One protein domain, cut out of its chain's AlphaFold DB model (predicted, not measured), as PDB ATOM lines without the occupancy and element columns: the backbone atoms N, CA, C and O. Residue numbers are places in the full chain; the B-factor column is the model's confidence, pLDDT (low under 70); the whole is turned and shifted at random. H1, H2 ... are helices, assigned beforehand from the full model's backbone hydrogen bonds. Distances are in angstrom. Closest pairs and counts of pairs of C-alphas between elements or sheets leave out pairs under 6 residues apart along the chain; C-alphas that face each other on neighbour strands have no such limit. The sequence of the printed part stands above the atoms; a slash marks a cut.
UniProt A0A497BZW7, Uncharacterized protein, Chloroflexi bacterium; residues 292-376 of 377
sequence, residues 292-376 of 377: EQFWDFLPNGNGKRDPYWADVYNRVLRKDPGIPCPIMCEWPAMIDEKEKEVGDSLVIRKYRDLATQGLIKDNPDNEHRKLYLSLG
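This is residues 292 to 376 of the 377 residues of an uncharacterized protein of Chloroflexi bacterium (UniProt A0A497BZW7). A small helix, H3, sits in the middle, between a helical hairpin of H4 and H5 on one side and the pair H2 and H6 on the other. H1 lies beside H5 at one end of the longest axis, with H2 and H6 towards the other end. The printed part has 85 residues with six named helices, H1 to H6 in order, and no named strand; the class is all helix. It is compact, with a radius of gyration of the C-alphas of 12.3 A and spans of 34 by 27 by 23 A.

H1, residues 292 to 297, begins at C-alpha 292 (37.237, -20.100, -102.870). H2 is residues 309 to 316, 10.5 A long, and H3 residues 326 to 329. H4, residues 333 to 342, measures 14.7 A, and H5, residues 346 to 356, 15.0 A. H6, residues 367 to 374, measures 10.4 A and ends at C-alpha 374 (18.056, 6.588, -103.329).

H1 and H5 only just touch, with 3 pairs of C-alphas within 8 A, the closest Trp 295 and Leu 354 at 7.1 A; their tilt is steep, 54 degrees, opposite ways. H2 touches H6, closest C-alphas Val 316 and Tyr 372, 4.9 A, at a shallow tilt of 33 degrees, only just short of steep, the same way. H3 touches H6, closest C-alphas Cys 329 and Arg 369, 4.9 A. H3 and H4 touch only at the corner, and only just, with 3 pairs within 8 A; the closest C-alphas are Pro 326 and Met 334, 5.5 A. H2 and H3 are near each other, as are H3 and H5. H4 and H5 touch as a hairpin, closest C-alphas Ile 335 and Arg 352, 6.7 A, at 11 degrees, opposite ways. In H1, H2, H4, H5 and H6 every O i to N i+4 pair is within hydrogen-bond range; H3 is too short for one.

The C-alphas farthest apart, Gln 293 and Leu 375, are 34.9 A apart. The printed part has no cut; the link H1 to H2 is long. No printed residue is under 70 in pLDDT.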
ATOM      1  N   GLU A 292      38.278 -19.251-102.280       96.19
ATOM      2  CA  GLU A 292      37.237 -20.100-102.870       96.19
ATOM      3  C   GLU A 292      36.583 -20.999-101.821       96.19
ATOM      4  O   GLU A 292      35.362 -21.123-101.787       96.19
ATOM      5  N   GLN A 293      37.372 -21.575-100.907       96.94
ATOM      6  CA  GLN A 293      36.826 -22.358 -99.797       96.94
ATOM      7  C   GLN A 293      35.941 -21.500 -98.892       96.94
ATOM      8  O   GLN A 293      34.879 -21.952 -98.473       96.94
ATOM      9  N   PHE A 294      36.349 -20.260 -98.610       97.25
ATOM     10  CA  PHE A 294      35.530 -19.324 -97.846       97.25
ATOM     11  C   PHE A 294      34.264 -18.920 -98.615       97.25
ATOM     12  O   PHE A 294      33.182 -18.874 -98.035       97.25
ATOM     13  N   TRP A 295      34.369 -18.698 -99.928       97.00
ATOM     14  CA  TRP A 295      33.223 -18.423-100.793       97.00
ATOM     15  C   TRP A 295      32.195 -19.554-100.761       97.00
ATOM     16  O   TRP A 295      31.006 -19.308-100.584       97.00
ATOM     17  N   ASP A 296      32.653 -20.801-100.850       96.44
ATOM     18  CA  ASP A 296      31.799 -21.978-100.726       96.44
ATOM     19  C   ASP A 296      31.293 -22.194 -99.300       96.44
ATOM     20  O   ASP A 296      30.240 -22.797 -99.099       96.44
ATOM     21  N   PHE A 297      32.014 -21.724 -98.292       95.88
ATOM     22  CA  PHE A 297      31.615 -21.843 -96.898       95.88
ATOM     23  C   PHE A 297      30.485 -20.879 -96.522       95.88
ATOM     24  O   PHE A 297      29.627 -21.242 -95.713       95.88
ATOM     25  N   LEU A 298      30.445 -19.679 -97.106       95.81
ATOM     26  CA  LEU A 298      29.389 -18.707 -96.832       95.81
ATOM     27  C   LEU A 298      28.001 -19.252 -97.221       95.81
ATOM     28  O   LEU A 298      27.844 -19.900 -98.262       95.81
ATOM     29  N   PRO A 299      26.954 -18.969 -96.426       92.81
ATOM     30  CA  PRO A 299      25.627 -19.518 -96.674       92.81
ATOM     31  C   PRO A 299      24.946 -18.876 -97.891       92.81
ATOM     32  O   PRO A 299      24.104 -19.513 -98.516       92.81
ATOM     33  N   ASN A 300      25.337 -17.651 -98.252       93.06
ATOM     34  CA  ASN A 300      24.926 -16.940 -99.466       93.06
ATOM     35  C   ASN A 300      26.033 -16.888-100.537       93.06
ATOM     36  O   ASN A 300      25.883 -16.210-101.555       93.06
ATOM     37  N   GLY A 301      27.151 -17.582-100.311       91.94
ATOM     38  CA  GLY A 301      28.237 -17.667-101.274       91.94
ATOM     39  C   GLY A 301      27.947 -18.662-102.395       91.94
ATOM     40  O   GLY A 301      27.028 -19.478-102.314       91.94
ATOM     41  N   ASN A 302      28.715 -18.572-103.475       91.38
ATOM     42  CA  ASN A 302      28.642 -19.426-104.663       91.38
ATOM     43  C   ASN A 302      27.217 -19.638-105.221       91.38
ATOM     44  O   ASN A 302      26.803 -20.749-105.547       91.38
ATOM     45  N   GLY A 303      26.431 -18.557-105.290       86.06
ATOM     46  CA  GLY A 303      25.071 -18.579-105.843       86.06
ATOM     47  C   GLY A 303      24.015 -19.243-104.950       86.06
ATOM     48  O   GLY A 303      22.890 -19.467-105.398       86.06
ATOM     49  N   LYS A 304      24.344 -19.562-103.694       93.38
ATOM     50  CA  LYS A 304      23.387 -20.110-102.726       93.38
ATOM     51  C   LYS A 304      22.359 -19.063-102.304       93.38
ATOM     52  O   LYS A 304      22.619 -17.863-102.283       93.38
ATOM     53  N   ARG A 305      21.174 -19.540-101.917       90.88
ATOM     54  CA  ARG A 305      20.116 -18.684-101.375       90.88
ATOM     55  C   ARG A 305      20.508 -18.186 -99.987       90.88
ATOM     56  O   ARG A 305      20.707 -18.991 -99.083       90.88
ATOM     57  N   ASP A 306      20.517 -16.868 -99.823       92.81
ATOM     58  CA  ASP A 306      20.788 -16.221 -98.542       92.81
ATOM     59  C   ASP A 306      19.697 -16.559 -97.501       92.81
ATOM     60  O   ASP A 306      18.523 -16.228 -97.713       92.81
ATOM     61  N   PRO A 307      20.042 -17.225 -96.380       93.00
ATOM     62  CA  PRO A 307      19.077 -17.549 -95.333       93.00
ATOM     63  C   PRO A 307      18.648 -16.327 -94.506       93.00
ATOM     64  O   PRO A 307      17.607 -16.381 -93.858       93.00
ATOM     65  N   TYR A 308      19.409 -15.233 -94.551       91.94
ATOM     66  CA  TYR A 308      19.131 -13.960 -93.882       91.94
ATOM     67  C   TYR A 308      18.654 -12.886 -94.866       91.94
ATOM     68  O   TYR A 308      18.694 -11.698 -94.553       91.94
ATOM     69  N   TRP A 309      18.188 -13.280 -96.058       93.31
ATOM     70  CA  TRP A 309      17.821 -12.348 -97.127       93.31
ATOM     71  C   TRP A 309      16.920 -11.202 -96.647       93.31
ATOM     72  O   TRP A 309      17.162 -10.053 -96.996       93.31
ATOM     73  N   ALA A 310      15.914 -11.494 -95.815       91.56
ATOM     74  CA  ALA A 310      14.989 -10.481 -95.306       91.56
ATOM     75  C   ALA A 310      15.680  -9.452 -94.393       91.56
ATOM     76  O   ALA A 310      15.438  -8.255 -94.539       91.56
ATOM     77  N   ASP A 311      16.564  -9.901 -93.499       88.75
ATOM     78  CA  ASP A 311      17.317  -9.024 -92.595       88.75
ATOM     79  C   ASP A 311      18.274  -8.127 -93.386       88.75
ATOM     80  O   ASP A 311      18.317  -6.912 -93.197       88.75
ATOM     81  N   VAL A 312      18.993  -8.711 -94.348       91.31
ATOM     82  CA  VAL A 312      19.912  -7.967 -95.216       91.31
ATOM     83  C   VAL A 312      19.158  -6.988 -96.121       91.31
ATOM     84  O   VAL A 312      19.599  -5.856 -96.313       91.31
ATOM     85  N   TYR A 313      18.000  -7.381 -96.649       94.31
ATOM     86  CA  TYR A 313      17.172  -6.509 -97.477       94.31
ATOM     87  C   TYR A 313      16.567  -5.355 -96.665       94.31
ATOM     88  O   TYR A 313      16.480  -4.231 -97.155       94.31
ATOM     89  N   ASN A 314      16.227  -5.568 -95.391       92.19
ATOM     90  CA  ASN A 314      15.797  -4.480 -94.512       92.19
ATOM     91  C   ASN A 314      16.889  -3.418 -94.302       92.19
ATOM     92  O   ASN A 314      16.552  -2.240 -94.177       92.19
ATOM     93  N   ARG A 315      18.174  -3.793 -94.339       92.44
ATOM     94  CA  ARG A 315      19.298  -2.837 -94.336       92.44
ATOM     95  C   ARG A 315      19.374  -2.031 -95.628       92.44
ATOM     96  O   ARG A 315      19.561  -0.820 -95.586       92.44
ATOM     97  N   VAL A 316      19.130  -2.671 -96.776       94.19
ATOM     98  CA  VAL A 316      18.988  -1.978 -98.074       94.19
ATOM     99  C   VAL A 316      17.852  -0.950 -98.025       94.19
ATOM    100  O   VAL A 316      17.997   0.161 -98.525       94.19
ATOM    101  N   LEU A 317      16.742  -1.291 -97.370       94.12
ATOM    102  CA  LEU A 317      15.603  -0.395 -97.166       94.12
ATOM    103  C   LEU A 317      15.792   0.624 -96.028       94.12
ATOM    104  O   LEU A 317      14.854   1.369 -95.744       94.12
ATOM    105  N   ARG A 318      16.943   0.625 -95.336       89.00
ATOM    106  CA  ARG A 318      17.218   1.446 -94.138       89.00
ATOM    107  C   ARG A 318      16.201   1.271 -93.001       89.00
ATOM    108  O   ARG A 318      16.022   2.156 -92.170       89.00
ATOM    109  N   LYS A 319      15.525   0.121 -92.956       87.12
ATOM    110  CA  LYS A 319      14.631  -0.280 -91.856       87.12
ATOM    111  C   LYS A 319      15.392  -0.938 -90.706       87.12
ATOM    112  O   LYS A 319      14.901  -0.959 -89.584       87.12
ATOM    113  N   ASP A 320      16.572  -1.474 -91.003       82.44
ATOM    114  CA  ASP A 320      17.559  -1.965 -90.046       82.44
ATOM    115  C   ASP A 320      18.800  -1.053 -90.137       82.44
ATOM    116  O   ASP A 320      19.210  -0.731 -91.256       82.44
ATOM    117  N   PRO A 321      19.375  -0.595 -89.006       80.19
ATOM    118  CA  PRO A 321      20.487   0.359 -89.001       80.19
ATOM    119  C   PRO A 321      21.827  -0.234 -89.469       80.19
ATOM    120  O   PRO A 321      22.804   0.500 -89.581       80.19
ATOM    121  N   GLY A 322      21.908  -1.546 -89.703       84.31
ATOM    122  CA  GLY A 322      23.132  -2.206 -90.136       84.31
ATOM    123  C   GLY A 322      23.516  -1.925 -91.592       84.31
ATOM    124  O   GLY A 322      22.714  -1.503 -92.422       84.31
ATOM    125  N   ILE A 323      24.767  -2.247 -91.924       90.06
ATOM    126  CA  ILE A 323      25.338  -2.032 -93.260       90.06
ATOM    127  C   ILE A 323      24.842  -3.108 -94.252       90.06
ATOM    128  O   ILE A 323      24.872  -4.303 -93.914       90.06
ATOM    129  N   PRO A 324      24.414  -2.726 -95.478       92.62
ATOM    130  CA  PRO A 324      24.017  -3.668 -96.525       92.62
ATOM    131  C   PRO A 324      25.089  -4.714 -96.848       92.62
ATOM    132  O   PRO A 324      26.286  -4.452 -96.752       92.62
ATOM    133  N   CYS A 325      24.669  -5.910 -97.268       94.88
ATOM    134  CA  CYS A 325      25.618  -6.958 -97.647       94.88
ATOM    135  C   CYS A 325      26.317  -6.633 -98.975       94.88
ATOM    136  O   CYS A 325      25.624  -6.394 -99.972       94.88
ATOM    137  N   PRO A 326      27.664  -6.705 -99.034       96.00
ATOM    138  CA  PRO A 326      28.427  -6.432-100.247       96.00
ATOM    139  C   PRO A 326      28.140  -7.447-101.358       96.00
ATOM    140  O   PRO A 326      28.214  -7.082-102.525       96.00
ATOM    141  N   ILE A 327      27.763  -8.687-101.017       95.75
ATOM    142  CA  ILE A 327      27.371  -9.718-101.993       95.75
ATOM    143  C   ILE A 327      26.025  -9.357-102.637       95.75
ATOM    144  O   ILE A 327      25.910  -9.360-103.857       95.75
ATOM    145  N   MET A 328      25.016  -9.009-101.828       94.69
ATOM    146  CA  MET A 328      23.670  -8.667-102.318       94.69
ATOM    147  C   MET A 328      23.679  -7.403-103.184       94.69
ATOM    148  O   MET A 328      23.033  -7.359-104.230       94.69
ATOM    149  N   CYS A 329      24.394  -6.374-102.729       95.38
ATOM    150  CA  CYS A 329      24.444  -5.084-103.412       95.38
ATOM    151  C   CYS A 329      25.500  -5.033-104.516       95.38
ATOM    152  O   CYS A 329      25.579  -4.013-105.193       95.38
ATOM    153  N   GLU A 330      26.325  -6.080-104.662       96.31
ATOM    154  CA  GLU A 330      27.521  -6.066-105.514       96.31
ATOM    155  C   GLU A 330      28.310  -4.760-105.299       96.31
ATOM    156  O   GLU A 330      28.529  -3.959-106.212       96.31
ATOM    157  N   TRP A 331      28.642  -4.497-104.029       96.88
ATOM    158  CA  TRP A 331      29.231  -3.231-103.601       96.88
ATOM    159  C   TRP A 331      30.344  -3.440-102.564       96.88
ATOM    160  O   TRP A 331      30.092  -3.388-101.355       96.88
ATOM    161  N   PRO A 332      31.594  -3.655-103.018       96.81
ATOM    162  CA  PRO A 332      32.734  -3.928-102.143       96.81
ATOM    163  C   PRO A 332      33.003  -2.858-101.081       96.81
ATOM    164  O   PRO A 332      33.467  -3.199-100.000       96.81
ATOM    165  N   ALA A 333      32.658  -1.591-101.333       95.69
ATOM    166  CA  ALA A 333      32.868  -0.503-100.371       95.69
ATOM    167  C   ALA A 333      32.113  -0.707 -99.042       95.69
ATOM    168  O   ALA A 333      32.515  -0.159 -98.019       95.69
ATOM    169  N   MET A 334      31.052  -1.528 -99.015       95.12
ATOM    170  CA  MET A 334      30.384  -1.905 -97.759       95.12
ATOM    171  C   MET A 334      31.309  -2.685 -96.814       95.12
ATOM    172  O   MET A 334      31.091  -2.677 -95.603       95.12
ATOM    173  N   ILE A 335      32.357  -3.325 -97.347       95.44
ATOM    174  CA  ILE A 335      33.386  -4.004 -96.555       95.44
ATOM    175  C   ILE A 335      34.178  -2.996 -95.727       95.44
ATOM    176  O   ILE A 335      34.334  -3.187 -94.523       95.44
ATOM    177  N   ASP A 336      34.598  -1.897 -96.352       93.94
ATOM    178  CA  ASP A 336      35.337  -0.830 -95.675       93.94
ATOM    179  C   ASP A 336      34.469  -0.122 -94.624       93.94
ATOM    180  O   ASP A 336      34.946   0.194 -93.536       93.94
ATOM    181  N   GLU A 337      33.179   0.094 -94.905       92.38
ATOM    182  CA  GLU A 337      32.256   0.671 -93.919       92.38
ATOM    183  C   GLU A 337      32.066  -0.247 -92.704       92.38
ATOM    184  O   GLU A 337      32.055   0.226 -91.566       92.38
ATOM    185  N   LYS A 338      31.983  -1.568 -92.911       89.75
ATOM    186  CA  LYS A 338      31.862  -2.515 -91.796       89.75
ATOM    187  C   LYS A 338      33.130  -2.590 -90.968       89.75
ATOM    188  O   LYS A 338      33.037  -2.645 -89.749       89.75
ATOM    189  N   GLU A 339      34.300  -2.538 -91.597       90.69
ATOM    190  CA  GLU A 339      35.575  -2.479 -90.878       90.69
ATOM    191  C   GLU A 339      35.675  -1.242 -89.978       90.69
ATOM    192  O   GLU A 339      36.152  -1.346 -88.850       90.69
ATOM    193  N   LYS A 340      35.154  -0.087 -90.413       89.69
ATOM    194  CA  LYS A 340      35.057   1.104 -89.548       89.69
ATOM    195  C   LYS A 340      34.116   0.890 -88.358       89.69
ATOM    196  O   LYS A 340      34.375   1.436 -87.290       89.69
ATOM    197  N   GLU A 341      33.033   0.131 -88.542       83.62
ATOM    198  CA  GLU A 341      32.036  -0.154 -87.501       83.62
ATOM    199  C   GLU A 341      32.559  -1.145 -86.447       83.62
ATOM    200  O   GLU A 341      32.416  -0.897 -85.251       83.62
ATOM    201  N   VAL A 342      33.152  -2.268 -86.876       81.75
ATOM    202  CA  VAL A 342      33.469  -3.401 -85.981       81.75
ATOM    203  C   VAL A 342      34.967  -3.660 -85.781       81.75
ATOM    204  O   VAL A 342      35.332  -4.475 -84.933       81.75
ATOM    205  N   GLY A 343      35.833  -2.953 -86.510       86.25
ATOM    206  CA  GLY A 343      37.282  -3.152 -86.517       86.25
ATOM    207  C   GLY A 343      37.747  -4.237 -87.491       86.25
ATOM    208  O   GLY A 343      36.952  -4.919 -88.133       86.25
ATOM    209  N   ASP A 344      39.065  -4.400 -87.601       87.88
ATOM    210  CA  ASP A 344      39.687  -5.421 -88.446       87.88
ATOM    211  C   ASP A 344      39.518  -6.824 -87.834       87.88
ATOM    212  O   ASP A 344      39.813  -7.058 -86.660       87.88
ATOM    213  N   SER A 345      39.054  -7.776 -88.646       89.00
ATOM    214  CA  SER A 345      38.883  -9.182 -88.273       89.00
ATOM    215  C   SER A 345      39.232 -10.095 -89.444       89.00
ATOM    216  O   SER A 345      39.149  -9.705 -90.612       89.00
ATOM    217  N   LEU A 346      39.574 -11.359 -89.161       91.75
ATOM    218  CA  LEU A 346      39.865 -12.324 -90.226       91.75
ATOM    219  C   LEU A 346      38.664 -12.519 -91.163       91.75
ATOM    220  O   LEU A 346      38.856 -12.689 -92.364       91.75
ATOM    221  N   VAL A 347      37.437 -12.439 -90.639       92.12
ATOM    222  CA  VAL A 347      36.214 -12.516 -91.448       92.12
ATOM    223  C   VAL A 347      36.164 -11.365 -92.454       92.12
ATOM    224  O   VAL A 347      36.003 -11.610 -93.647       92.12
ATOM    225  N   ILE A 348      36.385 -10.123 -92.009       93.06
ATOM    226  CA  ILE A 348      36.420  -8.945 -92.892       93.06
ATOM    227  C   ILE A 348      37.508  -9.081 -93.955       93.06
ATOM    228  O   ILE A 348      37.243  -8.853 -95.136       93.06
ATOM    229  N   ARG A 349      38.711  -9.520 -93.566       94.31
ATOM    230  CA  ARG A 349      39.808  -9.770 -94.514       94.31
ATOM    231  C   ARG A 349      39.414 -10.804 -95.569       94.31
ATOM    232  O   ARG A 349      39.661 -10.583 -96.746       94.31
ATOM    233  N   LYS A 350      38.713 -11.876 -95.186       95.88
ATOM    234  CA  LYS A 350      38.201 -12.866 -96.143       95.88
ATOM    235  C   LYS A 350      37.154 -12.286 -97.095       95.88
ATOM    236  O   LYS A 350      37.225 -12.562 -98.288       95.88
ATOM    237  N   TYR A 351      36.234 -11.441 -96.626       96.12
ATOM    238  CA  TYR A 351      35.323 -10.714 -97.527       96.12
ATOM    239  C   TYR A 351      36.078  -9.782 -98.487       96.12
ATOM    240  O   TYR A 351      35.733  -9.699 -99.667       96.12
ATOM    241  N   ARG A 352      37.137  -9.118 -98.015       96.38
ATOM    242  CA  ARG A 352      38.017  -8.282 -98.847       96.38
ATOM    243  C   ARG A 352      38.752  -9.104 -99.910       96.38
ATOM    244  O   ARG A 352      38.843  -8.666-101.059       96.38
ATOM    245  N   ASP A 353      39.204 -10.309 -99.570       97.38
ATOM    246  CA  ASP A 353      39.807 -11.240-100.528       97.38
ATOM    247  C   ASP A 353      38.800 -11.648-101.618       97.38
ATOM    248  O   ASP A 353      39.154 -11.655-102.799       97.38
ATOM    249  N   LEU A 354      37.534 -11.917-101.255       97.38
ATOM    250  CA  LEU A 354      36.467 -12.221-102.223       97.38
ATOM    251  C   LEU A 354      36.266 -11.077-103.227       97.38
ATOM    252  O   LEU A 354      36.139 -11.320-104.428       97.38
ATOM    253  N   ALA A 355      36.242  -9.831-102.749       97.06
ATOM    254  CA  ALA A 355      36.125  -8.661-103.616       97.06
ATOM    255  C   ALA A 355      37.356  -8.489-104.518       97.06
ATOM    256  O   ALA A 355      37.217  -8.281-105.721       97.06
ATOM    257  N   THR A 356      38.559  -8.653-103.964       97.12
ATOM    258  CA  THR A 356      39.825  -8.521-104.705       97.12
ATOM    259  C   THR A 356      39.941  -9.551-105.833       97.12
ATOM    260  O   THR A 356      40.475  -9.251-106.898       97.12
ATOM    261  N   GLN A 357      39.404 -10.756-105.630       96.75
ATOM    262  CA  GLN A 357      39.373 -11.821-106.638       96.75
ATOM    263  C   GLN A 357      38.163 -11.747-107.584       96.75
ATOM    264  O   GLN A 357      37.990 -12.619-108.432       96.75
ATOM    265  N   GLY A 358      37.319 -10.717-107.464       95.50
ATOM    266  CA  GLY A 358      36.167 -10.506-108.345       95.50
ATOM    267  C   GLY A 358      34.974 -11.431-108.083       95.50
ATOM    268  O   GLY A 358      34.058 -11.487-108.904       95.50
ATOM    269  N   LEU A 359      34.957 -12.142-106.949       95.94
ATOM    270  CA  LEU A 359      33.812 -12.956-106.520       95.94
ATOM    271  C   LEU A 359      32.674 -12.081-105.977       95.94
ATOM    272  O   LEU A 359      31.504 -12.415-106.151       95.94
ATOM    273  N   ILE A 360      33.011 -10.928-105.390       96.12
ATOM    274  CA  ILE A 360      32.069  -9.832-105.141       96.12
ATOM    275  C   ILE A 360      32.313  -8.772-106.211       96.12
ATOM    276  O   ILE A 360      33.351  -8.111-106.212       96.12
ATOM    277  N   LYS A 361      31.364  -8.622-107.135       94.12
ATOM    278  CA  LYS A 361      31.448  -7.627-108.211       94.12
ATOM    279  C   LYS A 361      31.213  -6.226-107.656       94.12
ATOM    280  O   LYS A 361      30.479  -6.076-106.689       94.12
ATOM    281  N   ASP A 362      31.790  -5.217-108.302       96.50
ATOM    282  CA  ASP A 362      31.396  -3.817-108.127       96.50
ATOM    283  C   ASP A 362      30.440  -3.437-109.259       96.50
ATOM    284  O   ASP A 362      30.863  -3.141-110.377       96.50
ATOM    285  N   ASN A 363      29.138  -3.530-108.992       96.88
ATOM    286  CA  ASN A 363      28.095  -3.282-109.976       96.88
ATOM    287  C   ASN A 363      27.258  -2.060-109.558       96.88
ATOM    288  O   ASN A 363      26.331  -2.192-108.753       96.88
ATOM    289  N   PRO A 364      27.547  -0.856-110.087       95.62
ATOM    290  CA  PRO A 364      26.741   0.331-109.802       95.62
ATOM    291  C   PRO A 364      25.303   0.204-110.323       95.62
ATOM    292  O   PRO A 364      24.419   0.914-109.845       95.62
ATOM    293  N   ASP A 365      25.054  -0.715-111.261       97.25
ATOM    294  CA  ASP A 365      23.731  -0.952-111.818       97.25
ATOM    295  C   ASP A 365      22.852  -1.895-110.999       97.25
ATOM    296  O   ASP A 365      21.669  -2.027-111.313       97.25
ATOM    297  N   ASN A 366      23.392  -2.503-109.940       97.50
ATOM    298  CA  ASN A 366      22.648  -3.382-109.051       97.50
ATOM    299  C   ASN A 366      21.449  -2.646-108.418       97.50
ATOM    300  O   ASN A 366      21.595  -1.605-107.774       97.50
ATOM    301  N   GLU A 367      20.251  -3.212-108.577       97.19
ATOM    302  CA  GLU A 367      18.995  -2.604-108.119       97.19
ATOM    303  C   GLU A 367      18.960  -2.381-106.599       97.19
ATOM    304  O   GLU A 367      18.432  -1.373-106.128       97.19
ATOM    305  N   HIS A 368      19.565  -3.273-105.807       96.44
ATOM    306  CA  HIS A 368      19.624  -3.120-104.351       96.44
ATOM    307  C   HIS A 368      20.555  -1.979-103.939       96.44
ATOM    308  O   HIS A 368      20.211  -1.194-103.055       96.44
ATOM    309  N   ARG A 369      21.695  -1.821-104.621       96.56
ATOM    310  CA  ARG A 369      22.589  -0.677-104.408       96.56
ATOM    311  C   ARG A 369      21.907   0.642-104.766       96.56
ATOM    312  O   ARG A 369      21.931   1.570-103.957       96.56
ATOM    313  N   LYS A 370      21.276   0.717-105.944       97.25
ATOM    314  CA  LYS A 370      20.512   1.896-106.393       97.25
ATOM    315  C   LYS A 370      19.439   2.278-105.379       97.25
ATOM    316  O   LYS A 370      19.341   3.442-105.000       97.25
ATOM    317  N   LEU A 371      18.693   1.290-104.890       96.25
ATOM    318  CA  LEU A 371      17.659   1.494-103.886       96.25
ATOM    319  C   LEU A 371      18.229   2.069-102.580       96.25
ATOM    320  O   LEU A 371      17.742   3.095-102.114       96.25
ATOM    321  N   TYR A 372      19.287   1.476-102.022       94.69
ATOM    322  CA  TYR A 372      19.897   1.968-100.779       94.69
ATOM    323  C   TYR A 372      20.419   3.411-100.890       94.69
ATOM    324  O   TYR A 372      20.282   4.199 -99.945       94.69
ATOM    325  N   LEU A 373      21.007   3.757-102.042       94.19
ATOM    326  CA  LEU A 373      21.484   5.110-102.333       94.19
ATOM    327  C   LEU A 373      20.324   6.102-102.465       94.19
ATOM    328  O   LEU A 373      20.386   7.166-101.863       94.19
ATOM    329  N   SER A 374      19.239   5.726-103.152       94.81
ATOM    330  CA  SER A 374      18.056   6.588-103.329       94.81
ATOM    331  C   SER A 374      17.320   6.931-102.029       94.81
ATOM    332  O   SER A 374      16.557   7.887-101.990       94.81
ATOM    333  N   LEU A 375      17.535   6.143-100.971       89.94
ATOM    334  CA  LEU A 375      16.962   6.361 -99.640       89.94
ATOM    335  C   LEU A 375      17.914   7.117 -98.695       89.94
ATOM    336  O   LEU A 375      17.579   7.312 -97.529       89.94
ATOM    337  N   GLY A 376      19.137   7.418 -99.143       72.81
ATOM    338  CA  GLY A 376      20.173   8.104 -98.363       72.81
ATOM    339  C   GLY A 376      20.311   9.599 -98.649       72.81
ATOM    340  O   GLY A 376      21.140  10.240 -98.002       72.81
TER     341      GLY A 376